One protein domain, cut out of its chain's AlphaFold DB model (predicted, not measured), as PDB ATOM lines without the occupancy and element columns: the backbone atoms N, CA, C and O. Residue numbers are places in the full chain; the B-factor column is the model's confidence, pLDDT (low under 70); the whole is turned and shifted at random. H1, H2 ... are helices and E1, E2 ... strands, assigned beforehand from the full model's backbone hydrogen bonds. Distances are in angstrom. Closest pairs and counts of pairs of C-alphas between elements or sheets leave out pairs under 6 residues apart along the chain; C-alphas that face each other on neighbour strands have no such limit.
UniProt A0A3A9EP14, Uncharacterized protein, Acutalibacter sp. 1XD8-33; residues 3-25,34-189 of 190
ATOM      1  N   MET A   3     -36.134 -20.513 -30.350       85.12
ATOM      2  CA  MET A   3     -34.795 -19.919 -30.287       85.12
ATOM      3  C   MET A   3     -34.876 -18.432 -30.630       85.12
ATOM      4  O   MET A   3     -35.513 -18.077 -31.623       85.12
ATOM      5  N   LEU A   4     -34.248 -17.587 -29.814       83.88
ATOM      6  CA  LEU A   4     -34.150 -16.148 -30.040       83.88
ATOM      7  C   LEU A   4     -32.689 -15.708 -29.905       83.88
ATOM      8  O   LEU A   4     -32.034 -16.035 -28.919       83.88
ATOM      9  N   GLU A   5     -32.203 -14.953 -30.886       88.00
ATOM     10  CA  GLU A   5     -30.843 -14.410 -30.919       88.00
ATOM     11  C   GLU A   5     -30.899 -12.888 -31.019       88.00
ATOM     12  O   GLU A   5     -31.608 -12.340 -31.865       88.00
ATOM     13  N   TYR A   6     -30.180 -12.200 -30.136       83.69
ATOM     14  CA  TYR A   6     -30.122 -10.743 -30.125       83.69
ATOM     15  C   TYR A   6     -28.843 -10.232 -29.465       83.69
ATOM     16  O   TYR A   6     -28.190 -10.928 -28.689       83.69
ATOM     17  N   ARG A   7     -28.497  -8.978 -29.759       85.94
ATOM     18  CA  ARG A   7     -27.355  -8.272 -29.175       85.94
ATOM     19  C   ARG A   7     -27.846  -7.106 -28.328       85.94
ATOM     20  O   ARG A   7     -28.722  -6.363 -28.766       85.94
ATOM     21  N   LEU A   8     -27.253  -6.926 -27.151       83.06
ATOM     22  CA  LEU A   8     -27.477  -5.768 -26.287       83.06
ATOM     23  C   LEU A   8     -26.146  -5.080 -26.002       83.06
ATOM     24  O   LEU A   8     -25.175  -5.726 -25.615       83.06
ATOM     25  N   ASP A   9     -26.109  -3.763 -26.159       80.94
ATOM     26  CA  ASP A   9     -25.009  -2.969 -25.623       80.94
ATOM     27  C   ASP A   9     -25.213  -2.810 -24.108       80.94
ATOM     28  O   ASP A   9     -26.322  -2.515 -23.653       80.94
ATOM     29  N   LEU A  10     -24.160  -3.039 -23.320       74.62
ATOM     30  CA  LEU A  10     -24.232  -2.891 -21.871       74.62
ATOM     31  C   LEU A  10     -23.976  -1.431 -21.491       74.62
ATOM     32  O   LEU A  10     -22.978  -0.836 -21.892       74.62
ATOM     33  N   VAL A  11     -24.876  -0.861 -20.691       66.56
ATOM     34  CA  VAL A  11     -24.674   0.446 -20.056       66.56
ATOM     35  C   VAL A  11     -24.131   0.195 -18.648       66.56
ATOM     36  O   VAL A  11     -24.813  -0.419 -17.831       66.56
ATOM     37  N   GLY A  12     -22.910   0.651 -18.359       65.12
ATOM     38  CA  GLY A  12     -22.257   0.469 -17.056       65.12
ATOM     39  C   GLY A  12     -21.255  -0.692 -17.012       65.12
ATOM     40  O   GLY A  12     -20.597  -0.987 -18.005       65.12
ATOM     41  N   GLN A  13     -21.095  -1.315 -15.839       64.50
ATOM     42  CA  GLN A  13     -19.940  -2.172 -15.516       64.50
ATOM     43  C   GLN A  13     -20.118  -3.678 -15.794       64.50
ATOM     44  O   GLN A  13     -19.257  -4.452 -15.399       64.50
ATOM     45  N   GLY A  14     -21.186  -4.132 -16.462       72.38
ATOM     46  CA  GLY A  14     -21.333  -5.548 -16.836       72.38
ATOM     47  C   GLY A  14     -22.737  -6.125 -16.668       72.38
ATOM     48  O   GLY A  14     -23.723  -5.399 -16.585       72.38
ATOM     49  N   TYR A  15     -22.812  -7.456 -16.611       83.38
ATOM     50  CA  TYR A  15     -24.034  -8.213 -16.329       83.38
ATOM     51  C   TYR A  15     -24.096  -8.548 -14.838       83.38
ATOM     52  O   TYR A  15     -23.287  -9.337 -14.349       83.38
ATOM     53  N   THR A  16     -25.035  -7.941 -14.117       87.19
ATOM     54  CA  THR A  16     -25.158  -8.081 -12.661       87.19
ATOM     55  C   THR A  16     -26.359  -8.941 -12.295       87.19
ATOM     56  O   THR A  16     -27.467  -8.710 -12.777       87.19
ATOM     57  N   VAL A  17     -26.146  -9.889 -11.384       87.62
ATOM     58  CA  VAL A  17     -27.199 -10.692 -10.761       87.62
ATOM     59  C   VAL A  17     -27.212 -10.394  -9.272       87.62
ATOM     60  O   VAL A  17     -26.195 -10.518  -8.591       87.62
ATOM     61  N   VAL A  18     -28.381 -10.013  -8.767       83.62
ATOM     62  CA  VAL A  18     -28.623  -9.732  -7.350       83.62
ATOM     63  C   VAL A  18     -29.566 -10.779  -6.776       83.62
ATOM     64  O   VAL A  18     -30.519 -11.200  -7.431       83.62
ATOM     65  N   SER A  19     -29.318 -11.191  -5.537       71.69
ATOM     66  CA  SER A  19     -30.248 -12.051  -4.815       71.69
ATOM     67  C   SER A  19     -31.328 -11.210  -4.144       71.69
ATOM     68  O   SER A  19     -31.096 -10.584  -3.110       71.69
ATOM     69  N   GLY A  20     -32.516 -11.179  -4.745       63.47
ATOM     70  CA  GLY A  20     -33.698 -10.524  -4.188       63.47
ATOM     71  C   GLY A  20     -34.478  -9.696  -5.205       63.47
ATOM     72  O   GLY A  20     -34.049  -9.489  -6.337       63.47
ATOM     73  N   ASP A  21     -35.636  -9.205  -4.774       54.06
ATOM     74  CA  ASP A  21     -36.557  -8.391  -5.578       54.06
ATOM     75  C   ASP A  21     -36.109  -6.915  -5.582       54.06
ATOM     76  O   ASP A  21     -36.814  -6.010  -5.134       54.06
ATOM     77  N   LYS A  22     -34.851  -6.681  -5.976       56.44
ATOM     78  CA  LYS A  22     -34.177  -5.382  -5.852       56.44
ATOM     79  C   LYS A  22     -33.820  -4.793  -7.209       56.44
ATOM     80  O   LYS A  22     -33.378  -5.488  -8.120       56.44
ATOM     81  N   ARG A  23     -33.959  -3.470  -7.308       51.69
ATOM     82  CA  ARG A  23     -33.337  -2.660  -8.363       51.69
ATOM     83  C   ARG A  23     -31.905  -2.313  -7.950       51.69
ATOM     84  O   ARG A  23     -31.590  -2.319  -6.763       51.69
ATOM     85  N   TYR A  24     -31.062  -1.996  -8.935       49.41
ATOM     86  CA  TYR A  24     -29.627  -1.703  -8.776       49.41
ATOM     87  C   TYR A  24     -29.307  -0.702  -7.643       49.41
ATOM     88  O   TYR A  24     -28.257  -0.790  -7.018       49.41
ATOM     89  N   GLU A  25     -30.232   0.207  -7.329       49.88
ATOM     90  CA  GLU A  25     -30.057   1.297  -6.358       49.88
ATOM     91  C   GLU A  25     -30.313   0.901  -4.882       49.88
ATOM     92  O   GLU A  25     -29.946   1.656  -3.987       49.88
ATOM     93  N   PRO A  34     -28.698 -15.943   0.513       90.19
ATOM     94  CA  PRO A  34     -27.298 -16.205   0.188       90.19
ATOM     95  C   PRO A  34     -27.161 -16.890  -1.179       90.19
ATOM     96  O   PRO A  34     -27.726 -17.963  -1.397       90.19
ATOM     97  N   ILE A  35     -26.389 -16.292  -2.088       93.56
ATOM     98  CA  ILE A  35     -25.983 -16.935  -3.344       93.56
ATOM     99  C   ILE A  35     -24.912 -17.974  -3.015       93.56
ATOM    100  O   ILE A  35     -23.938 -17.673  -2.323       93.56
ATOM    101  N   ARG A  36     -25.060 -19.198  -3.530       95.00
ATOM    102  CA  ARG A  36     -24.007 -20.218  -3.416       95.00
ATOM    103  C   ARG A  36     -23.113 -20.146  -4.641       95.00
ATOM    104  O   ARG A  36     -23.613 -20.141  -5.763       95.00
ATOM    105  N   MET A  37     -21.803 -20.112  -4.426       96.56
ATOM    106  CA  MET A  37     -20.800 -20.135  -5.486       96.56
ATOM    107  C   MET A  37     -20.036 -21.454  -5.435       96.56
ATOM    108  O   MET A  37     -19.646 -21.906  -4.363       96.56
ATOM    109  N   TYR A  38     -19.796 -22.044  -6.601       96.94
ATOM    110  CA  TYR A  38     -19.036 -23.277  -6.750       96.94
ATOM    111  C   TYR A  38     -17.988 -23.124  -7.837       96.94
ATOM    112  O   TYR A  38     -18.233 -22.498  -8.869       96.94
ATOM    113  N   ARG A  39     -16.856 -23.798  -7.668       96.12
ATOM    114  CA  ARG A  39     -15.875 -24.023  -8.723       96.12
ATOM    115  C   ARG A  39     -16.336 -25.151  -9.637       96.12
ATOM    116  O   ARG A  39     -16.659 -26.240  -9.174       96.12
ATOM    117  N   LEU A  40     -16.333 -24.913 -10.946       95.06
ATOM    118  CA  LEU A  40     -16.600 -25.943 -11.952       95.06
ATOM    119  C   LEU A  40     -15.291 -26.562 -12.451       95.06
ATOM    120  O   LEU A  40     -14.596 -25.972 -13.284       95.06
ATOM    121  N   ILE A  41     -14.968 -27.755 -11.957       89.50
ATOM    122  CA  ILE A  41     -13.773 -28.513 -12.355       89.50
ATOM    123  C   ILE A  41     -14.065 -29.412 -13.573       89.50
ATOM    124  O   ILE A  41     -15.058 -29.204 -14.282       89.50
ATOM    125  N   GLU A  42     -13.196 -30.389 -13.851       80.38
ATOM    126  CA  GLU A  42     -13.371 -31.350 -14.946       80.38
ATOM    127  C   GLU A  42     -14.799 -31.921 -14.999       80.38
ATOM    128  O   GLU A  42     -15.432 -32.194 -13.973       80.38
ATOM    129  N   TYR A  43     -15.325 -32.068 -16.218       80.38
ATOM    130  CA  TYR A  43     -16.693 -32.531 -16.493       80.38
ATOM    131  C   TYR A  43     -17.812 -31.666 -15.887       80.38
ATOM    132  O   TYR A  43     -18.928 -32.143 -15.699       80.38
ATOM    133  N   ASN A  44     -17.544 -30.385 -15.611       85.19
ATOM    134  CA  ASN A  44     -18.512 -29.431 -15.049       85.19
ATOM    135  C   ASN A  44     -19.041 -29.842 -13.669       85.19
ATOM    136  O   ASN A  44     -20.155 -29.473 -13.297       85.19
ATOM    137  N   LYS A  45     -18.248 -30.597 -12.905       90.25
ATOM    138  CA  LYS A  45     -18.604 -30.958 -11.537       90.25
ATOM    139  C   LYS A  45     -18.459 -29.727 -10.625       90.25
ATOM    140  O   LYS A  45     -17.368 -29.154 -10.594       90.25
ATOM    141  N   PRO A  46     -19.513 -29.312  -9.897       93.62
ATOM    142  CA  PRO A  46     -19.415 -28.228  -8.928       93.62
ATOM    143  C   PRO A  46     -18.697 -28.693  -7.655       93.62
ATOM    144  O   PRO A  46     -18.956 -29.789  -7.151       93.62
ATOM    145  N   VAL A  47     -17.809 -27.845  -7.143       94.62
ATOM    146  CA  VAL A  47     -17.105 -27.993  -5.864       94.62
ATOM    147  C   VAL A  47     -17.314 -26.711  -5.063       94.62
ATOM    148  O   VAL A  47     -17.159 -25.618  -5.594       94.62
ATOM    149  N   ASP A  48     -17.725 -26.840  -3.810       89.25
ATOM    150  CA  ASP A  48     -18.119 -25.745  -2.918       89.25
ATOM    151  C   ASP A  48     -16.935 -25.001  -2.288       89.25
ATOM    152  O   ASP A  48     -17.044 -23.812  -2.014       89.25
ATOM    153  N   GLN A  49     -15.809 -25.685  -2.093       91.88
ATOM    154  CA  GLN A  49     -14.594 -25.129  -1.502       91.88
ATOM    155  C   GLN A  49     -13.419 -25.335  -2.447       91.88
ATOM    156  O   GLN A  49     -13.182 -26.446  -2.926       91.88
ATOM    157  N   PHE A  50     -12.685 -24.267  -2.737       92.94
ATOM    158  CA  PHE A  50     -11.619 -24.317  -3.729       92.94
ATOM    159  C   PHE A  50     -10.503 -23.320  -3.430       92.94
ATOM    160  O   PHE A  50     -10.749 -22.183  -3.034       92.94
ATOM    161  N   GLU A  51      -9.270 -23.772  -3.644       93.94
ATOM    162  CA  GLU A  51      -8.040 -23.007  -3.401       93.94
ATOM    163  C   GLU A  51      -7.366 -22.572  -4.710       93.94
ATOM    164  O   GLU A  51      -6.568 -21.639  -4.720       93.94
ATOM    165  N   ASP A  52      -7.719 -23.207  -5.837       92.19
ATOM    166  CA  ASP A  52      -7.064 -23.004  -7.137       92.19
ATOM    167  C   ASP A  52      -7.225 -21.583  -7.694       92.19
ATOM    168  O   ASP A  52      -6.506 -21.214  -8.616       92.19
ATOM    169  N   LEU A  53      -8.133 -20.780  -7.125       93.50
ATOM    170  CA  LEU A  53      -8.409 -19.405  -7.545       93.50
ATOM    171  C   LEU A  53      -7.919 -18.324  -6.566       93.50
ATOM    172  O   LEU A  53      -8.241 -17.151  -6.753       93.50
ATOM    173  N   PHE A  54      -7.133 -18.656  -5.537       94.69
ATOM    174  CA  PHE A  54      -6.630 -17.636  -4.599       94.69
ATOM    175  C   PHE A  54      -5.711 -16.612  -5.270       94.69
ATOM    176  O   PHE A  54      -5.765 -15.423  -4.958       94.69
ATOM    177  N   GLU A  55      -4.927 -17.047  -6.253       91.94
ATOM    178  CA  GLU A  55      -4.071 -16.162  -7.049       91.94
ATOM    179  C   GLU A  55      -4.872 -15.274  -8.016       91.94
ATOM    180  O   GLU A  55      -4.389 -14.233  -8.470       91.94
ATOM    181  N   ASN A  56      -6.125 -15.641  -8.305       92.62
ATOM    182  CA  ASN A  56      -7.044 -14.861  -9.133       92.62
ATOM    183  C   ASN A  56      -7.770 -13.766  -8.341       92.62
ATOM    184  O   ASN A  56      -8.373 -12.889  -8.965       92.62
ATOM    185  N   LEU A  57      -7.696 -13.779  -7.003       95.19
ATOM    186  CA  LEU A  57      -8.314 -12.761  -6.156       95.19
ATOM    187  C   LEU A  57      -7.712 -11.380  -6.423       95.19
ATOM    188  O   LEU A  57      -6.494 -11.181  -6.386       95.19
ATOM    189  N   ARG A  58      -8.583 -10.409  -6.665       94.31
ATOM    190  CA  ARG A  58      -8.275  -8.984  -6.744       94.31
ATOM    191  C   ARG A  58      -9.230  -8.241  -5.823       94.31
ATOM    192  O   ARG A  58     -10.409  -8.565  -5.728       94.31
ATOM    193  N   PHE A  59      -8.700  -7.272  -5.098       93.50
ATOM    194  CA  PHE A  59      -9.458  -6.487  -4.137       93.50
ATOM    195  C   PHE A  59      -8.728  -5.173  -3.889       93.50
ATOM    196  O   PHE A  59      -7.507  -5.086  -4.022       93.50
ATOM    197  N   SER A  60      -9.485  -4.148  -3.525       88.31
ATOM    198  CA  SER A  60      -8.923  -2.927  -2.962       88.31
ATOM    199  C   SER A  60      -8.761  -3.129  -1.460       88.31
ATOM    200  O   SER A  60      -9.656  -3.668  -0.807       88.31
ATOM    201  N   TYR A  61      -7.627  -2.708  -0.915       84.06
ATOM    202  CA  TYR A  61      -7.374  -2.727   0.520       84.06
ATOM    203  C   TYR A  61      -6.863  -1.363   0.972       84.06
ATOM    204  O   TYR A  61      -6.320  -0.584   0.188       84.06
ATOM    205  N   ASP A  62      -7.101  -1.081   2.243       85.75
ATOM    206  CA  ASP A  62      -6.698   0.142   2.916       85.75
ATOM    207  C   ASP A  62      -5.657  -0.245   3.967       85.75
ATOM    208  O   ASP A  62      -5.966  -1.025   4.870       85.75
ATOM    209  N   LEU A  63      -4.434   0.271   3.821       84.38
ATOM    210  CA  LEU A  63      -3.311  -0.043   4.708       84.38
ATOM    211  C   LEU A  63      -3.570   0.385   6.158       84.38
ATOM    212  O   LEU A  63      -2.990  -0.202   7.068       84.38
ATOM    213  N   ASP A  64      -4.471   1.346   6.384       87.00
ATOM    214  CA  ASP A  64      -4.874   1.753   7.732       87.00
ATOM    215  C   ASP A  64      -5.821   0.729   8.391       87.00
ATOM    216  O   ASP A  64      -6.026   0.759   9.606       87.00
ATOM    217  N   LYS A  65      -6.407  -0.187   7.604       84.44
ATOM    218  CA  LYS A  65      -7.374  -1.205   8.056       84.44
ATOM    219  C   LYS A  65      -6.818  -2.629   8.076       84.44
ATOM    220  O   LYS A  65      -7.467  -3.498   8.653       84.44
ATOM    221  N   GLY A  66      -5.672  -2.869   7.444       89.00
ATOM    222  CA  GLY A  66      -4.998  -4.168   7.425       89.00
ATOM    223  C   GLY A  66      -4.002  -4.312   6.275       89.00
ATOM    224  O   GLY A  66      -3.948  -3.479   5.366       89.00
ATOM    225  N   THR A  67      -3.207  -5.379   6.304       91.56
ATOM    226  CA  THR A  67      -2.241  -5.688   5.238       91.56
ATOM    227  C   THR A  67      -2.902  -6.394   4.058       91.56
ATOM    228  O   THR A  67      -3.983  -6.972   4.178       91.56
ATOM    229  N   GLU A  68      -2.248  -6.394   2.894       92.44
ATOM    230  CA  GLU A  68      -2.751  -7.129   1.726       92.44
ATOM    231  C   GLU A  68      -2.971  -8.616   2.044       92.44
ATOM    232  O   GLU A  68      -3.974  -9.201   1.630       92.44
ATOM    233  N   GLU A  69      -2.062  -9.222   2.808       92.81
ATOM    234  CA  GLU A  69      -2.130 -10.622   3.223       92.81
ATOM    235  C   GLU A  69      -3.348 -10.895   4.107       92.81
ATOM    236  O   GLU A  69      -4.028 -11.895   3.891       92.81
ATOM    237  N   GLU A  70      -3.674  -9.995   5.039       93.62
ATOM    238  CA  GLU A  70      -4.860 -10.121   5.896       93.62
ATOM    239  C   GLU A  70      -6.155 -10.071   5.070       93.62
ATOM    240  O   GLU A  70      -7.071 -10.874   5.275       93.62
ATOM    241  N   PHE A  71      -6.234  -9.174   4.081       93.31
ATOM    242  CA  PHE A  71      -7.374  -9.119   3.160       93.31
ATOM    243  C   PHE A  71      -7.440 -10.359   2.257       93.31
ATOM    244  O   PHE A  71      -8.523 -10.918   2.054       93.31
ATOM    245  N   ARG A  72      -6.299 -10.828   1.744       95.06
ATOM    246  CA  ARG A  72      -6.217 -12.053   0.939       95.06
ATOM    247  C   ARG A  72      -6.695 -13.261   1.735       95.06
ATOM    248  O   ARG A  72      -7.518 -14.024   1.237       95.06
ATOM    249  N   GLU A  73      -6.223 -13.404   2.969       95.56
ATOM    250  CA  GLU A  73      -6.617 -14.478   3.877       95.56
ATOM    251  C   GLU A  73      -8.113 -14.409   4.202       95.56
ATOM    252  O   GLU A  73      -8.801 -15.430   4.134       95.56
ATOM    253  N   LYS A  74      -8.657 -13.212   4.467       94.56
ATOM    254  CA  LYS A  74     -10.101 -13.004   4.655       94.56
ATOM    255  C   LYS A  74     -10.903 -13.559   3.474       94.56
ATOM    256  O   LYS A  74     -11.822 -14.350   3.683       94.56
ATOM    257  N   TYR A  75     -10.578 -13.167   2.242       95.75
ATOM    258  CA  TYR A  75     -11.335 -13.609   1.065       95.75
ATOM    259  C   TYR A  75     -11.108 -15.091   0.738       95.75
ATOM    260  O   TYR A  75     -12.063 -15.788   0.395       95.75
ATOM    261  N   ALA A  76      -9.894 -15.610   0.929       95.75
ATOM    262  CA  ALA A  76      -9.601 -17.037   0.809       95.75
ATOM    263  C   ALA A  76     -10.427 -17.877   1.801       95.75
ATOM    264  O   ALA A  76     -11.013 -18.892   1.429       95.75
ATOM    265  N   ASN A  77     -10.559 -17.423   3.051       96.25
ATOM    266  CA  ASN A  77     -11.385 -18.088   4.059       96.25
ATOM    267  C   ASN A  77     -12.876 -18.108   3.681       96.25
ATOM    268  O   ASN A  77     -13.554 -19.098   3.959       96.25
ATOM    269  N   ILE A  78     -13.379 -17.077   2.996       94.50
ATOM    270  CA  ILE A  78     -14.744 -17.064   2.446       94.50
ATOM    271  C   ILE A  78     -14.892 -18.110   1.330       94.50
ATOM    272  O   ILE A  78     -15.838 -18.894   1.369       94.50
ATOM    273  N   LEU A  79     -13.944 -18.188   0.386       92.88
ATOM    274  CA  LEU A  79     -13.941 -19.205  -0.683       92.88
ATOM    275  C   LEU A  79     -13.846 -20.645  -0.149       92.88
ATOM    276  O   LEU A  79     -14.342 -21.577  -0.778       92.88
ATOM    277  N   LEU A  80     -13.239 -20.830   1.024       94.50
ATOM    278  CA  LEU A  80     -13.172 -22.112   1.734       94.50
ATOM    279  C   LEU A  80     -14.389 -22.394   2.624       94.50
ATOM    280  O   LEU A  80     -14.421 -23.420   3.301       94.50
ATOM    281  N   GLY A  81     -15.364 -21.485   2.698       92.50
ATOM    282  CA  GLY A  81     -16.519 -21.624   3.588       92.50
ATOM    283  C   GLY A  81     -16.182 -21.546   5.084       92.50
ATOM    284  O   GLY A  81     -16.996 -21.941   5.916       92.50
ATOM    285  N   LYS A  82     -15.000 -21.034   5.452       95.94
ATOM    286  CA  LYS A  82     -14.559 -20.863   6.851       95.94
ATOM    287  C   LYS A  82     -15.148 -19.618   7.524       95.94
ATOM    288  O   LYS A  82     -15.065 -19.494   8.743       95.94
ATOM    289  N   SER A  83     -15.762 -18.729   6.746       94.12
ATOM    290  CA  SER A  83     -16.349 -17.463   7.202       94.12
ATOM    291  C   SER A  83     -17.856 -17.404   6.906       94.12
ATOM    292  O   SER A  83     -18.284 -16.638   6.043       94.12
ATOM    293  N   PRO A  84     -18.687 -18.225   7.582       92.50
ATOM    294  CA  PRO A  84     -20.107 -18.395   7.253       92.50
ATOM    295  C   PRO A  84     -20.960 -17.145   7.502       92.50
ATOM    296  O   PRO A  84     -22.075 -17.055   6.994       92.50
ATOM    297  N   GLU A  85     -20.476 -16.182   8.291       93.69
ATOM    298  CA  GLU A  85     -21.152 -14.892   8.446       93.69
ATOM    299  C   GLU A  85     -21.122 -14.034   7.180       93.69
ATOM    300  O   GLU A  85     -22.008 -13.192   7.026       93.69
ATOM    301  N   TRP A  86     -20.150 -14.240   6.289       93.56
ATOM    302  CA  TRP A  86     -20.039 -13.528   5.022       93.56
ATOM    303  C   TRP A  86     -20.786 -14.286   3.929       93.56
ATOM    304  O   TRP A  86     -20.376 -15.364   3.504       93.56
ATOM    305  N   ILE A  87     -21.886 -13.704   3.461       92.81
ATOM    306  CA  ILE A  87     -22.701 -14.268   2.387       92.81
ATOM    307  C   ILE A  87     -22.491 -13.496   1.088       92.81
ATOM    308  O   ILE A  87     -22.304 -12.278   1.106       92.81
ATOM    309  N   ILE A  88     -22.570 -14.197  -0.042       93.69
ATOM    310  CA  ILE A  88     -22.605 -13.570  -1.364       93.69
ATOM    311  C   ILE A  88     -24.026 -13.068  -1.612       93.69
ATOM    312  O   ILE A  88     -24.987 -13.835  -1.504       93.69
ATOM    313  N   ILE A  89     -24.156 -11.787  -1.940       90.75
ATOM    314  CA  ILE A  89     -25.456 -11.136  -2.168       90.75
ATOM    315  C   ILE A  89     -25.674 -10.732  -3.623       90.75
ATOM    316  O   ILE A  89     -26.820 -10.619  -4.064       90.75
ATOM    317  N   ALA A  90     -24.588 -10.545  -4.367       91.12
ATOM    318  CA  ALA A  90     -24.613 -10.258  -5.787       91.12
ATOM    319  C   ALA A  90     -23.303 -10.700  -6.436       91.12
ATOM    320  O   ALA A  90     -22.277 -10.873  -5.772       91.12
ATOM    321  N   PHE A  91     -23.351 -10.879  -7.749       93.50
ATOM    322  CA  PHE A  91     -22.157 -11.000  -8.565       93.50
ATOM    323  C   PHE A  91     -22.346 -10.245  -9.875       93.50
ATOM    324  O   PHE A  91     -23.461 -10.103 -10.385       93.50
ATOM    325  N   GLN A  92     -21.240  -9.778 -10.435       92.38
ATOM    326  CA  GLN A  92     -21.211  -9.113 -11.726       92.38
ATOM    327  C   GLN A  92     -20.188  -9.786 -12.628       92.38
ATOM    328  O   GLN A  92     -19.051 -10.035 -12.233       92.38
ATOM    329  N   VAL A  93     -20.603 -10.083 -13.854       91.62
ATOM    330  CA  VAL A  93     -19.772 -10.729 -14.865       91.62
ATOM    331  C   VAL A  93     -19.375  -9.714 -15.929       91.62
ATOM    332  O   VAL A  93     -20.217  -8.987 -16.465       91.62
ATOM    333  N   THR A  94     -18.082  -9.701 -16.246       88.62
ATOM    334  CA  THR A  94     -17.475  -8.868 -17.288       88.62
ATOM    335  C   THR A  94     -16.525  -9.695 -18.156       88.62
ATOM    336  O   THR A  94     -16.324 -10.898 -17.950       88.62
ATOM    337  N   VAL A  95     -15.923  -9.059 -19.160       87.00
ATOM    338  CA  VAL A  95     -14.903  -9.693 -20.001       87.00
ATOM    339  C   VAL A  95     -13.630  -9.932 -19.181       87.00
ATOM    340  O   VAL A  95     -12.903  -8.986 -18.870       87.00
ATOM    341  N   GLY A  96     -13.355 -11.202 -18.871       88.31
ATOM    342  CA  GLY A  96     -12.174 -11.645 -18.133       88.31
ATOM    343  C   GLY A  96     -12.285 -11.639 -16.602       88.31
ATOM    344  O   GLY A  96     -11.332 -12.054 -15.944       88.31
ATOM    345  N   GLU A  97     -13.395 -11.188 -16.012       91.75
ATOM    346  CA  GLU A  97     -13.462 -10.959 -14.562       91.75
ATOM    347  C   GLU A  97     -14.878 -11.133 -13.994       91.75
ATOM    348  O   GLU A  97     -15.874 -10.790 -14.641       91.75
ATOM    349  N   VAL A  98     -14.959 -11.670 -12.773       94.62
ATOM    350  CA  VAL A  98     -16.197 -11.778 -11.987       94.62
ATOM    351  C   VAL A  98     -16.027 -11.017 -10.682       94.62
ATOM    352  O   VAL A  98     -15.143 -11.353  -9.899       94.62
ATOM    353  N   TYR A  99     -16.883 -10.036 -10.427       94.56
ATOM    354  CA  TYR A  99     -16.973  -9.320  -9.157       94.56
ATOM    355  C   TYR A  99     -17.999  -9.999  -8.253       94.56
ATOM    356  O   TYR A  99     -19.035 -10.467  -8.728       94.56
ATOM    357  N   VAL A 100     -17.705 -10.065  -6.959       95.00
ATOM    358  CA  VAL A 100     -18.529 -10.716  -5.939       95.00
ATOM    359  C   VAL A 100     -18.753  -9.736  -4.796       95.00
ATOM    360  O   VAL A 100     -17.798  -9.324  -4.133       95.00
ATOM    361  N   ASP A 101     -20.018  -9.414  -4.547       92.94
ATOM    362  CA  ASP A 101     -20.430  -8.556  -3.441       92.94
ATOM    363  C   ASP A 101     -20.809  -9.402  -2.229       92.94
ATOM    364  O   ASP A 101     -21.583 -10.364  -2.310       92.94
ATOM    365  N   LEU A 102     -20.269  -9.006  -1.083       92.81
ATOM    366  CA  LEU A 102     -20.379  -9.710   0.180       92.81
ATOM    367  C   LEU A 102     -21.099  -8.865   1.223       92.81
ATOM    368  O   LEU A 102     -20.902  -7.653   1.323       92.81
ATOM    369  N   TYR A 103     -21.855  -9.549   2.073       91.69
ATOM    370  CA  TYR A 103     -22.505  -8.970   3.239       91.69
ATOM    371  C   TYR A 103     -22.213  -9.808   4.478       91.69
ATOM    372  O   TYR A 103     -22.390 -11.027   4.468       91.69
ATOM    373  N   ASN A 104     -21.790  -9.155   5.555       92.06
ATOM    374  CA  ASN A 104     -21.605  -9.788   6.846       92.06
ATOM    375  C   ASN A 104     -22.922  -9.777   7.626       92.06
ATOM    376  O   ASN A 104     -23.413  -8.741   8.065       92.06
ATOM    377  N   THR A 105     -23.482 -10.957   7.854       89.56
ATOM    378  CA  THR A 105     -24.756 -11.142   8.564       89.56
ATOM    379  C   THR A 105     -24.704 -10.804  10.055       89.56
ATOM    380  O   THR A 105     -25.760 -10.631  10.661       89.56
ATOM    381  N   LYS A 106     -23.508 -10.701  10.652       91.94
ATOM    382  CA  LYS A 106     -23.307 -10.362  12.069       91.94
ATOM    383  C   LYS A 106     -23.001  -8.883  12.288       91.94
ATOM    384  O   LYS A 106     -23.511  -8.312  13.246       91.94
ATOM    385  N   THR A 107     -22.149  -8.289  11.449       91.25
ATOM    386  CA  THR A 107     -21.692  -6.892  11.601       91.25
ATOM    387  C   THR A 107     -22.435  -5.910  10.701       91.25
ATOM    388  O   THR A 107     -22.315  -4.706  10.898       91.25
ATOM    389  N   GLU A 108     -23.211  -6.410   9.736       87.50
ATOM    390  CA  GLU A 108     -23.892  -5.625   8.694       87.50
ATOM    391  C   GLU A 108     -22.939  -4.886   7.742       87.50
ATOM    392  O   GLU A 108     -23.357  -4.046   6.948       87.50
ATOM    393  N   GLU A 109     -21.651  -5.229   7.785       89.19
ATOM    394  CA  GLU A 109     -20.638  -4.686   6.888       89.19
ATOM    395  C   GLU A 109     -20.750  -5.283   5.486       89.19
ATOM    396  O   GLU A 109     -21.081  -6.456   5.296       89.19
ATOM    397  N   THR A 110     -20.386  -4.484   4.488       89.25
ATOM    398  CA  THR A 110     -20.260  -4.918   3.096       89.25
ATOM    399  C   THR A 110     -18.799  -4.975   2.681       89.25
ATOM    400  O   THR A 110     -17.977  -4.179   3.136       89.25
ATOM    401  N   SER A 111     -18.472  -5.896   1.786       92.19
ATOM    402  CA  SER A 111     -17.138  -6.045   1.196       92.19
ATOM    403  C   SER A 111     -17.304  -6.532  -0.238       92.19
ATOM    404  O   SER A 111     -18.367  -7.029  -0.594       92.19
ATOM    405  N   TYR A 112     -16.260  -6.449  -1.048       93.38
ATOM    406  CA  TYR A 112     -16.263  -7.063  -2.370       93.38
ATOM    407  C   TYR A 112     -14.864  -7.560  -2.719       93.38
ATOM    408  O   TYR A 112     -13.861  -7.065  -2.201       93.38
ATOM    409  N   PHE A 113     -14.809  -8.541  -3.607       95.44
ATOM    410  CA  PHE A 113     -13.592  -8.956  -4.293       95.44
ATOM    411  C   PHE A 113     -13.939  -9.291  -5.741       95.44
ATOM    412  O   PHE A 113     -15.109  -9.424  -6.097       95.44
ATOM    413  N   SER A 114     -12.929  -9.463  -6.581       95.62
ATOM    414  CA  SER A 114     -13.100 -10.025  -7.909       95.62
ATOM    415  C   SER A 114     -12.156 -11.192  -8.163       95.62
ATOM    416  O   SER A 114     -11.108 -11.338  -7.533       95.62
ATOM    417  N   LEU A 115     -12.569 -12.061  -9.078       95.19
ATOM    418  CA  LEU A 115     -11.778 -13.151  -9.625       95.19
ATOM    419  C   LEU A 115     -11.445 -12.792 -11.066       95.19
ATOM    420  O   LEU A 115     -12.320 -12.807 -11.936       95.19
ATOM    421  N   LYS A 116     -10.180 -12.455 -11.310       91.94
ATOM    422  CA  LYS A 116      -9.684 -12.095 -12.638       91.94
ATOM    423  C   LYS A 116      -9.016 -13.290 -13.299       91.94
ATOM    424  O   LYS A 116      -8.206 -13.976 -12.676       91.94
ATOM    425  N   THR A 117      -9.351 -13.553 -14.557       89.56
ATOM    426  CA  THR A 117      -8.791 -14.684 -15.300       89.56
ATOM    427  C   THR A 117      -7.288 -14.564 -15.484       89.56
ATOM    428  O   THR A 117      -6.743 -13.473 -15.656       89.56
ATOM    429  N   ASP A 118      -6.634 -15.716 -15.503       86.31
ATOM    430  CA  ASP A 118      -5.268 -15.880 -15.973       86.31
ATOM    431  C   ASP A 118      -5.262 -16.611 -17.333       86.31
ATOM    432  O   ASP A 118      -6.287 -16.710 -18.020       86.31
ATOM    433  N   LYS A 119      -4.103 -17.151 -17.722       83.88
ATOM    434  CA  LYS A 119      -3.921 -17.930 -18.957       83.88
ATOM    435  C   LYS A 119      -4.661 -19.272 -18.979       83.88
ATOM    436  O   LYS A 119      -4.802 -19.856 -20.053       83.88
ATOM    437  N   HIS A 120      -5.076 -19.793 -17.827       86.25
ATOM    438  CA  HIS A 120      -5.774 -21.071 -17.705       86.25
ATOM    439  C   HIS A 120      -7.290 -20.887 -17.728       86.25
ATOM    440  O   HIS A 120      -8.007 -21.749 -18.242       86.25
ATOM    441  N   GLY A 121      -7.766 -19.735 -17.259       90.12
ATOM    442  CA  GLY A 121      -9.190 -19.477 -17.140       90.12
ATOM    443  C   GLY A 121      -9.830 -20.307 -16.041       90.12
ATOM    444  O   GLY A 121      -9.197 -21.133 -15.383       90.12
ATOM    445  N   PHE A 122     -11.118 -20.083 -15.830       93.94
ATOM    446  CA  PHE A 122     -11.859 -20.789 -14.799       93.94
ATOM    447  C   PHE A 122     -13.351 -20.852 -15.110       93.94
ATOM    448  O   PHE A 122     -13.893 -20.156 -15.971       93.94
ATOM    449  N   GLY A 123     -14.029 -21.742 -14.390       96.06
ATOM    450  CA  GLY A 123     -15.478 -21.858 -14.402       96.06
ATOM    451  C   GLY A 123     -16.045 -21.777 -12.997       96.06
ATOM    452  O   GLY A 123     -15.513 -22.412 -12.082       96.06
ATOM    453  N   LEU A 124     -17.141 -21.040 -12.860       97.44
ATOM    454  CA  LEU A 124     -17.910 -20.899 -11.631       97.44
ATOM    455  C   LEU A 124     -19.374 -21.248 -11.901       97.44
ATOM    456  O   LEU A 124     -19.874 -21.030 -13.003       97.44
ATOM    457  N   ARG A 125     -20.062 -21.767 -10.890       97.81
ATOM    458  CA  ARG A 125     -21.520 -21.887 -10.863       97.81
ATOM    459  C   ARG A 125     -22.054 -21.047  -9.722       97.81
ATOM    460  O   ARG A 125     -21.593 -21.207  -8.596       97.81
ATOM    461  N   PHE A 126     -23.045 -20.216 -10.008       96.75
ATOM    462  CA  PHE A 126     -23.821 -19.516  -8.997       96.75
ATOM    463  C   PHE A 126     -25.222 -20.112  -8.933       96.75
ATOM    464  O   PHE A 126     -25.901 -20.241  -9.948       96.75
ATOM    465  N   GLU A 127     -25.643 -20.480  -7.734       95.31
ATOM    466  CA  GLU A 127     -27.007 -20.883  -7.418       95.31
ATOM    467  C   GLU A 127     -27.665 -19.736  -6.656       95.31
ATOM    468  O   GLU A 127     -27.293 -19.430  -5.520       95.31
ATOM    469  N   VAL A 128     -28.616 -19.078  -7.316       92.62
ATOM    470  CA  VAL A 128     -29.310 -17.898  -6.806       92.62
ATOM    471  C   VAL A 128     -30.707 -18.319  -6.347       92.62
ATOM    472  O   VAL A 128     -31.562 -18.640  -7.184       92.62
ATOM    473  N   PRO A 129     -30.957 -18.370  -5.030       88.75
ATOM    474  CA  PRO A 129     -32.286 -18.654  -4.508       88.75
ATOM    475  C   PRO A 129     -33.262 -17.525  -4.860       88.75
ATOM    476  O   PRO A 129     -32.895 -16.349  -4.900       88.75
ATOM    477  N   ARG A 130     -34.525 -17.882  -5.106       78.69
ATOM    478  CA  ARG A 130     -35.588 -16.917  -5.401       78.69
ATOM    479  C   ARG A 130     -36.350 -16.569  -4.125       78.69
ATOM    480  O   ARG A 130     -36.516 -17.408  -3.247       78.69
ATOM    481  N   ALA A 131     -36.817 -15.325  -4.028       73.69
ATOM    482  CA  ALA A 131     -37.546 -14.838  -2.855       73.69
ATOM    483  C   ALA A 131     -38.928 -15.493  -2.665       73.69
ATOM    484  O   ALA A 131     -39.485 -15.430  -1.574       73.69
ATOM    485  N   ASP A 132     -39.475 -16.099  -3.721       76.81
ATOM    486  CA  ASP A 132     -40.764 -16.797  -3.747       76.81
ATOM    487  C   ASP A 132     -40.644 -18.308  -3.472       76.81
ATOM    488  O   ASP A 132     -41.588 -19.049  -3.743       76.81
ATOM    489  N   ASP A 133     -39.485 -18.774  -2.986       75.00
ATOM    490  CA  ASP A 133     -39.142 -20.195  -2.811       75.00
ATOM    491  C   ASP A 133     -39.263 -21.033  -4.104       75.00
ATOM    492  O   ASP A 133     -39.327 -22.265  -4.074       75.00
ATOM    493  N   GLY A 134     -39.278 -20.375  -5.271       79.25
ATOM    494  CA  GLY A 134     -39.272 -21.036  -6.569       79.25
ATOM    495  C   GLY A 134     -37.957 -21.776  -6.863       79.25
ATOM    496  O   GLY A 134     -36.989 -21.682  -6.103       79.25
ATOM    497  N   PRO A 135     -37.881 -22.497  -7.999       84.56
ATOM    498  CA  PRO A 135     -36.660 -23.182  -8.408       84.56
ATOM    499  C   PRO A 135     -35.456 -22.237  -8.410       84.56
ATOM    500  O   PRO A 135     -35.534 -21.118  -8.922       84.56
ATOM    501  N   VAL A 136     -34.345 -22.709  -7.846       89.94
ATOM    502  CA  VAL A 136     -33.075 -21.976  -7.808       89.94
ATOM    503  C   VAL A 136     -32.631 -21.658  -9.233       89.94
ATOM    504  O   VAL A 136     -32.570 -22.549 -10.082       89.94
ATOM    505  N   ALA A 137     -32.310 -20.392  -9.491       91.88
ATOM    506  CA  ALA A 137     -31.722 -19.981 -10.756       91.88
ATOM    507  C   ALA A 137     -30.235 -20.352 -10.762       91.88
ATOM    508  O   ALA A 137     -29.509 -20.047  -9.814       91.88
ATOM    509  N   VAL A 138     -29.779 -21.021 -11.821       95.19
ATOM    510  CA  VAL A 138     -28.385 -21.467 -11.944       95.19
ATOM    511  C   VAL A 138     -27.683 -20.668 -13.030       95.19
ATOM    512  O   VAL A 138     -28.189 -20.555 -14.144       95.19
ATOM    513  N   TYR A 139     -26.494 -20.162 -12.720       96.31
ATOM    514  CA  TYR A 139     -25.652 -19.401 -13.637       96.31
ATOM    515  C   TYR A 139     -24.282 -20.061 -13.730       96.31
ATOM    516  O   TYR A 139     -23.483 -19.990 -12.797       96.31
ATOM    517  N   ASP A 140     -23.995 -20.690 -14.864       97.06
ATOM    518  CA  ASP A 140     -22.670 -21.226 -15.164       97.06
ATOM    519  C   ASP A 140     -21.844 -20.158 -15.879       97.06
ATOM    520  O   ASP A 140     -22.082 -19.853 -17.049       97.06
ATOM    521  N   VAL A 141     -20.859 -19.599 -15.182       96.25
ATOM    522  CA  VAL A 141     -19.928 -18.601 -15.711       96.25
ATOM    523  C   VAL A 141     -18.652 -19.300 -16.163       96.25
ATOM    524  O   VAL A 141     -18.032 -20.049 -15.405       96.25
ATOM    525  N   ARG A 142     -18.239 -19.064 -17.407       95.25
ATOM    526  CA  ARG A 142     -16.983 -19.574 -17.966       95.25
ATOM    527  C   ARG A 142     -16.161 -18.429 -18.505       95.25
ATOM    528  O   ARG A 142     -16.627 -17.714 -19.388       95.25
ATOM    529  N   ILE A 143     -14.936 -18.318 -18.008       92.44
ATOM    530  CA  ILE A 143     -13.934 -17.413 -18.547       92.44
ATOM    531  C   ILE A 143     -12.811 -18.268 -19.113       92.44
ATOM    532  O   ILE A 143     -12.162 -19.027 -18.393       92.44
ATOM    533  N   TYR A 144     -12.629 -18.189 -20.425       87.50
ATOM    534  CA  TYR A 144     -11.583 -18.921 -21.120       87.50
ATOM    535  C   TYR A 144     -10.267 -18.155 -21.001       87.50
ATOM    536  O   TYR A 144     -10.205 -16.967 -21.319       87.50
ATOM    537  N   GLY A 145      -9.224 -18.846 -20.536       73.75
ATOM    538  CA  GLY A 145      -7.903 -18.257 -20.374       73.75
ATOM    539  C   GLY A 145      -7.306 -17.823 -21.709       73.75
ATOM    540  O   GLY A 145      -7.526 -18.457 -22.744       73.75
ATOM    541  N   VAL A 146      -6.537 -16.742 -21.680       67.44
ATOM    542  CA  VAL A 146      -5.936 -16.141 -22.876       67.44
ATOM    543  C   VAL A 146      -4.427 -16.024 -22.728       67.44
ATOM    544  O   VAL A 146      -3.912 -15.690 -21.664       67.44
ATOM    545  N   LYS A 147      -3.708 -16.389 -23.798       59.41
ATOM    546  CA  LYS A 147      -2.238 -16.498 -23.812       59.41
ATOM    547  C   LYS A 147      -1.523 -15.150 -23.955       59.41
ATOM    548  O   LYS A 147      -0.357 -15.077 -23.583       59.41
ATOM    549  N   SER A 148      -2.182 -14.152 -24.540       56.62
ATOM    550  CA  SER A 148      -1.620 -12.844 -24.895       56.62
ATOM    551  C   SER A 148      -2.003 -11.779 -23.870       56.62
ATOM    552  O   SER A 148      -1.144 -11.331 -23.119       56.62
ATOM    553  N   GLU A 149      -3.286 -11.414 -23.801       56.91
ATOM    554  CA  GLU A 149      -3.794 -10.322 -22.962       56.91
ATOM    555  C   GLU A 149      -5.210 -10.631 -22.456       56.91
ATOM    556  O   GLU A 149      -5.986 -11.307 -23.129       56.91
ATOM    557  N   ALA A 150      -5.575 -10.116 -21.276       55.69
ATOM    558  CA  ALA A 150      -6.910 -10.301 -20.687       55.69
ATOM    559  C   ALA A 150      -8.049  -9.697 -21.539       55.69
ATOM    560  O   ALA A 150      -9.219  -9.970 -21.278       55.69
ATOM    561  N   GLU A 151      -7.718  -8.873 -22.536       57.34
ATOM    562  CA  GLU A 151      -8.675  -8.217 -23.433       57.34
ATOM    563  C   GLU A 151      -9.304  -9.167 -24.453       57.34
ATOM    564  O   GLU A 151     -10.436  -8.942 -24.876       57.34
ATOM    565  N   ASP A 152      -8.622 -10.276 -24.750       65.06
ATOM    566  CA  ASP A 152      -9.101 -11.333 -25.643       65.06
ATOM    567  C   ASP A 152      -9.935 -12.397 -24.906       65.06
ATOM    568  O   ASP A 152     -10.378 -13.384 -25.505       65.06
ATOM    569  N   ALA A 153     -10.092 -12.268 -23.581       71.75
ATOM    570  CA  ALA A 153     -10.748 -13.279 -22.765       71.75
ATOM    571  C   ALA A 153     -12.199 -13.462 -23.217       71.75
ATOM    572  O   ALA A 153     -12.996 -12.528 -23.213       71.75
ATOM    573  N   ARG A 154     -12.584 -14.692 -23.558       84.62
ATOM    574  CA  ARG A 154     -13.989 -15.000 -23.826       84.62
ATOM    575  C   ARG A 154     -14.677 -15.289 -22.499       84.62
ATOM    576  O   ARG A 154     -14.362 -16.286 -21.850       84.62
ATOM    577  N   THR A 155     -15.635 -14.449 -22.123       91.44
ATOM    578  CA  THR A 155     -16.536 -14.728 -21.000       91.44
ATOM    579  C   THR A 155     -17.891 -15.169 -21.528       91.44
ATOM    580  O   THR A 155     -18.445 -14.565 -22.446       91.44
ATOM    581  N   THR A 156     -18.445 -16.220 -20.933       93.69
ATOM    582  CA  THR A 156     -19.807 -16.673 -21.208       93.69
ATOM    583  C   THR A 156     -20.556 -16.943 -19.911       93.69
ATOM    584  O   THR A 156     -19.973 -17.422 -18.939       93.69
ATOM    585  N   VAL A 157     -21.854 -16.659 -19.911       94.56
ATOM    586  CA  VAL A 157     -22.793 -17.019 -18.847       94.56
ATOM    587  C   VAL A 157     -23.851 -17.922 -19.461       94.56
ATOM    588  O   VAL A 157     -24.439 -17.584 -20.486       94.56
ATOM    589  N   THR A 158     -24.086 -19.088 -18.867       94.94
ATOM    590  CA  THR A 158     -25.248 -19.919 -19.195       94.94
ATOM    591  C   THR A 158     -26.219 -19.898 -18.027       94.94
ATOM    592  O   THR A 158     -25.908 -20.410 -16.956       94.94
ATOM    593  N   GLU A 159     -27.385 -19.305 -18.243       93.44
ATOM    594  CA  GLU A 159     -28.473 -19.246 -17.277       93.44
ATOM    595  C   GLU A 159     -29.398 -20.447 -17.463       93.44
ATOM    596  O   GLU A 159     -29.761 -20.790 -18.592       93.44
ATOM    597  N   TYR A 160     -29.833 -21.030 -16.354       91.31
ATOM    598  CA  TYR A 160     -30.912 -22.006 -16.293       91.31
ATOM    599  C   TYR A 160     -31.950 -21.481 -15.304       91.31
ATOM    600  O   TYR A 160     -31.740 -21.508 -14.089       91.31
ATOM    601  N   ILE A 161     -33.055 -20.961 -15.838       86.06
ATOM    602  CA  ILE A 161     -34.137 -20.362 -15.053       86.06
ATOM    603  C   ILE A 161     -35.449 -20.995 -15.512       86.06
ATOM    604  O   ILE A 161     -35.899 -20.779 -16.638       86.06
ATOM    605  N   ASN A 162     -36.084 -21.771 -14.631       83.19
ATOM    606  CA  ASN A 162     -37.290 -22.544 -14.948       83.19
ATOM    607  C   ASN A 162     -37.082 -23.429 -16.203       83.19
ATOM    608  O   ASN A 162     -36.184 -24.264 -16.222       83.19
ATOM    609  N   HIS A 163     -37.888 -23.236 -17.252       79.44
ATOM    610  CA  HIS A 163     -37.821 -23.969 -18.528       79.44
ATOM    611  C   HIS A 163     -37.036 -23.224 -19.621       79.44
ATOM    612  O   HIS A 163     -37.199 -23.504 -20.811       79.44
ATOM    613  N   VAL A 164     -36.236 -22.229 -19.230       84.88
ATOM    614  CA  VAL A 164     -35.460 -21.393 -20.146       84.88
ATOM    615  C   VAL A 164     -33.978 -21.585 -19.877       84.88
ATOM    616  O   VAL A 164     -33.509 -21.493 -18.740       84.88
ATOM    617  N   ARG A 165     -33.233 -21.809 -20.959       91.06
ATOM    618  CA  ARG A 165     -31.776 -21.739 -20.974       91.06
ATOM    619  C   ARG A 165     -31.360 -20.524 -21.787       91.06
ATOM    620  O   ARG A 165     -31.731 -20.423 -22.953       91.06
ATOM    621  N   ARG A 166     -30.541 -19.641 -21.223       89.81
ATOM    622  CA  ARG A 166     -29.923 -18.532 -21.969       89.81
ATOM    623  C   ARG A 166     -28.421 -18.700 -21.995       89.81
ATOM    624  O   ARG A 166     -27.824 -19.029 -20.980       89.81
ATOM    625  N   LYS A 167     -27.810 -18.479 -23.150       92.56
ATOM    626  CA  LYS A 167     -26.363 -18.346 -23.297       92.56
ATOM    627  C   LYS A 167     -26.062 -16.889 -23.612       92.56
ATOM    628  O   LYS A 167     -26.626 -16.346 -24.553       92.56
ATOM    629  N   ILE A 168     -25.190 -16.283 -22.827       91.69
ATOM    630  CA  ILE A 168     -24.775 -14.890 -22.952       91.69
ATOM    631  C   ILE A 168     -23.270 -14.887 -23.168       91.69
ATOM    632  O   ILE A 168     -22.530 -15.500 -22.399       91.69
ATOM    633  N   GLU A 169     -22.816 -14.216 -24.213       90.62
ATOM    634  CA  GLU A 169     -21.403 -14.068 -24.547       90.62
ATOM    635  C   GLU A 169     -21.012 -12.599 -24.451       90.62
ATOM    636  O   GLU A 169     -21.761 -11.736 -24.898       90.62
ATOM    637  N   PHE A 170     -19.863 -12.321 -23.839       89.00
ATOM    638  CA  PHE A 170     -19.416 -10.965 -23.536       89.00
ATOM    639  C   PHE A 170     -18.271 -10.567 -24.451       89.00
ATOM    640  O   PHE A 170     -17.317 -11.325 -24.631       89.00
ATOM    641  N   PHE A 171     -18.342  -9.339 -24.952       83.44
ATOM    642  CA  PHE A 171     -17.370  -8.786 -25.879       83.44
ATOM    643  C   PHE A 171     -17.023  -7.347 -25.501       83.44
ATOM    644  O   PHE A 171     -17.879  -6.587 -25.041       83.44
ATOM    645  N   ARG A 172     -15.770  -6.953 -25.740       79.44
ATOM    646  CA  ARG A 172     -15.341  -5.548 -25.700       79.44
ATOM    647  C   ARG A 172     -15.535  -4.911 -27.070       79.44
ATOM    648  O   ARG A 172     -15.340  -5.562 -28.097       79.44
ATOM    649  N   LYS A 173     -15.913  -3.635 -27.101       74.38
ATOM    650  CA  LYS A 173     -15.957  -2.858 -28.337       74.38
ATOM    651  C   LYS A 173     -14.571  -2.265 -28.624       74.38
ATOM    652  O   LYS A 173     -13.982  -1.628 -27.748       74.38
ATOM    653  N   PRO A 174     -14.044  -2.424 -29.846       66.38
ATOM    654  CA  PRO A 174     -12.868  -1.680 -30.280       66.38
ATOM    655  C   PRO A 174     -13.208  -0.187 -30.470       66.38
ATOM    656  O   PRO A 174     -14.365   0.136 -30.747       66.38
ATOM    657  N   PRO A 175     -12.228   0.736 -30.403       59.34
ATOM    658  CA  PRO A 175     -10.797   0.511 -30.173       59.34
ATOM    659  C   PRO A 175     -10.350   0.693 -28.712       59.34
ATOM    660  O   PRO A 175      -9.210   0.371 -28.402       59.34
ATOM    661  N   SER A 176     -11.201   1.239 -27.835       59.41
ATOM    662  CA  SER A 176     -10.831   1.612 -26.461       59.41
ATOM    663  C   SER A 176     -11.039   0.504 -25.427       59.41
ATOM    664  O   SER A 176     -10.542   0.631 -24.316       59.41
ATOM    665  N   GLY A 177     -11.784  -0.561 -25.749       61.72
ATOM    666  CA  GLY A 177     -11.971  -1.725 -24.873       61.72
ATOM    667  C   GLY A 177     -12.837  -1.494 -23.624       61.72
ATOM    668  O   GLY A 177     -13.210  -2.470 -22.974       61.72
ATOM    669  N   GLU A 178     -13.184  -0.243 -23.301       65.62
ATOM    670  CA  GLU A 178     -13.990   0.120 -22.124       65.62
ATOM    671  C   GLU A 178     -15.485  -0.176 -22.306       65.62
ATOM    672  O   GLU A 178     -16.159  -0.599 -21.366       65.62
ATOM    673  N   GLU A 179     -16.021   0.010 -23.514       69.31
ATOM    674  CA  GLU A 179     -17.412  -0.340 -23.797       69.31
ATOM    675  C   GLU A 179     -17.555  -1.850 -24.016       69.31
ATOM    676  O   GLU A 179     -16.765  -2.471 -24.731       69.31
ATOM    677  N   THR A 180     -18.613  -2.446 -23.464       76.88
ATOM    678  CA  THR A 180     -18.916  -3.872 -23.636       76.88
ATOM    679  C   THR A 180     -20.294  -4.083 -24.255       76.88
ATOM    680  O   THR A 180     -21.204  -3.261 -24.131       76.88
ATOM    681  N   TYR A 181     -20.450  -5.194 -24.965       74.75
ATOM    682  CA  TYR A 181     -21.746  -5.672 -25.434       74.75
ATOM    683  C   TYR A 181     -21.878  -7.162 -25.153       74.75
ATOM    684  O   TYR A 181     -20.884  -7.867 -24.958       74.75
ATOM    685  N   ILE A 182     -23.122  -7.627 -25.135       78.19
ATOM    686  CA  ILE A 182     -23.449  -9.038 -25.009       78.19
ATOM    687  C   ILE A 182     -24.221  -9.530 -26.221       78.19
ATOM    688  O   ILE A 182     -25.087  -8.834 -26.758       78.19
ATOM    689  N   GLU A 183     -23.932 -10.758 -26.619       81.44
ATOM    690  CA  GLU A 183     -24.768 -11.523 -27.539       81.44
ATOM    691  C   GLU A 183     -25.503 -12.591 -26.741       81.44
ATOM    692  O   GLU A 183     -24.901 -13.306 -25.936       81.44
ATOM    693  N   VAL A 184     -26.817 -12.667 -26.925       82.38
ATOM    694  CA  VAL A 184     -27.694 -13.560 -26.177       82.38
ATOM    695  C   VAL A 184     -28.357 -14.536 -27.134       82.38
ATOM    696  O   VAL A 184     -29.001 -14.131 -28.102       82.38
ATOM    697  N   THR A 185     -28.252 -15.820 -26.810       84.12
ATOM    698  CA  THR A 185     -29.029 -16.900 -27.419       84.12
ATOM    699  C   THR A 185     -29.943 -17.506 -26.359       84.12
ATOM    700  O   THR A 185     -29.483 -18.136 -25.402       84.12
ATOM    701  N   GLU A 186     -31.249 -17.325 -26.515       78.50
ATOM    702  CA  GLU A 186     -32.278 -17.858 -25.624       78.50
ATOM    703  C   GLU A 186     -32.932 -19.110 -26.220       78.50
ATOM    704  O   GLU A 186     -33.328 -19.126 -27.387       78.50
ATOM    705  N   TYR A 187     -33.092 -20.139 -25.386       83.56
ATOM    706  CA  TYR A 187     -33.812 -21.374 -25.677       83.56
ATOM    707  C   TYR A 187     -34.969 -21.527 -24.683       83.56
ATOM    708  O   TYR A 187     -34.738 -21.686 -23.482       83.56
ATOM    709  N   ALA A 188     -36.207 -21.501 -25.179       76.56
ATOM    710  CA  ALA A 188     -37.419 -21.619 -24.366       76.56
ATOM    711  C   ALA A 188     -38.238 -22.868 -24.726       76.56
ATOM    712  O   ALA A 188     -38.198 -23.347 -25.868       76.56
ATOM    713  N   ASP A 189     -39.027 -23.347 -23.761       73.25
ATOM    714  CA  ASP A 189     -39.849 -24.562 -23.849       73.25
ATOM    715  C   ASP A 189     -38.985 -25.820 -24.089       73.25
ATOM    716  O   ASP A 189     -39.183 -26.534 -25.087       73.25
TER     717      ASP A 189
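Overview. This is residues 3 to 25 and 34 to 189 of the 190 residues of an uncharacterized protein of Acutalibacter sp. 1XD8-33 (UniProt A0A3A9EP14). A long, twisted sheet of seven strands packs, partly face to face, on a smaller sheet of four, their strands crossed in a sandwich; E1, at one edge of the large sheet, reaches beyond the small one. The single helix, H1, crosses over E6 at the edge of the small sheet. The printed part has 179 residues, with one named helix and eleven named strands, in the order E1 E2 E3 H1 E4 E5 E6 E7 E8 E9 E10 E11 along the chain, and its class is mostly strand. Both sheets are antiparallel, ordered E1 E11 E10 E9 E8 E7 E3 and E2 E4 E5 E6. The whole is compact, with a radius of gyration of the C-alphas of 16.5 A and spans of 50 by 44 by 37 A.

Along the chain. The large sheet holds E1, residues 3 to 9, from C-alpha 3 at (-34.795, -19.919, -30.287); E11, 180 to 188, 25.6 A long, ending at C-alpha 188 at (-37.419, -21.619, -24.366); E10, 164 to 172, 26.2 A; E9, 154 to 161; E8, 137 to 144; E7, 121 to 128; and E3, 36 to 40. The small sheet holds E2, residues 15 to 18; E4, 86 to 94, 22.9 A, which bends by 59 degrees at residue 89; E5, 97 to 104, 22.9 A; and E6, 110 to 116. H1, residues 68 to 79, is 16.6 A long and begins at C-alpha 68 at (-2.751, -7.129, 1.726).

Arrangement. E7 to E11 form a meander, each strand the antiparallel neighbour of the one before; E4 E5 E6 form another. In the large sheet, N 4 of edge strand E1 and O 186 of E11 are 3.0 A apart, within hydrogen-bond range, as are N 167 of E10 and O 185 of E11, 2.8 A, and N 38 of edge strand E3 and O 125 of E7, 2.8 A. In the small sheet, N 17 of E2 and O 91 of E4 are 2.9 A apart, and N 100 of E5 and O 113 of E6 2.8 A. The facing parts of the sheets are 11.0 A centre to centre, their strands at 56 degrees; the closest C-alphas of E4 and E10 are those of Thr 94 and Phe 170, 6.9 A. E1 and E4 are apart. H1 is on the small sheet, at a height of 10.3 A over the sheet, and runs across the strands at 85 degrees to E6 on the local plane; their closest C-alphas are those of Tyr 75 and Phe 113, 7.4 A. In H1 every O i to N i+4 pair is within hydrogen-bond range.

Size, cuts and confidence. The C-alphas farthest apart, of Asp 64 and Asp 189, are 54.0 A apart. Residues 26 to 33 are not printed, and C-alphas 25 and 34 are 18.9 A apart across the cut. The link from E3 to H1, residues 41 to 67, is long. Mean pLDDT of the printed part is 85.5; residues 11 to 13, 20 to 25, 146 to 152 and 174 to 179 are under 70.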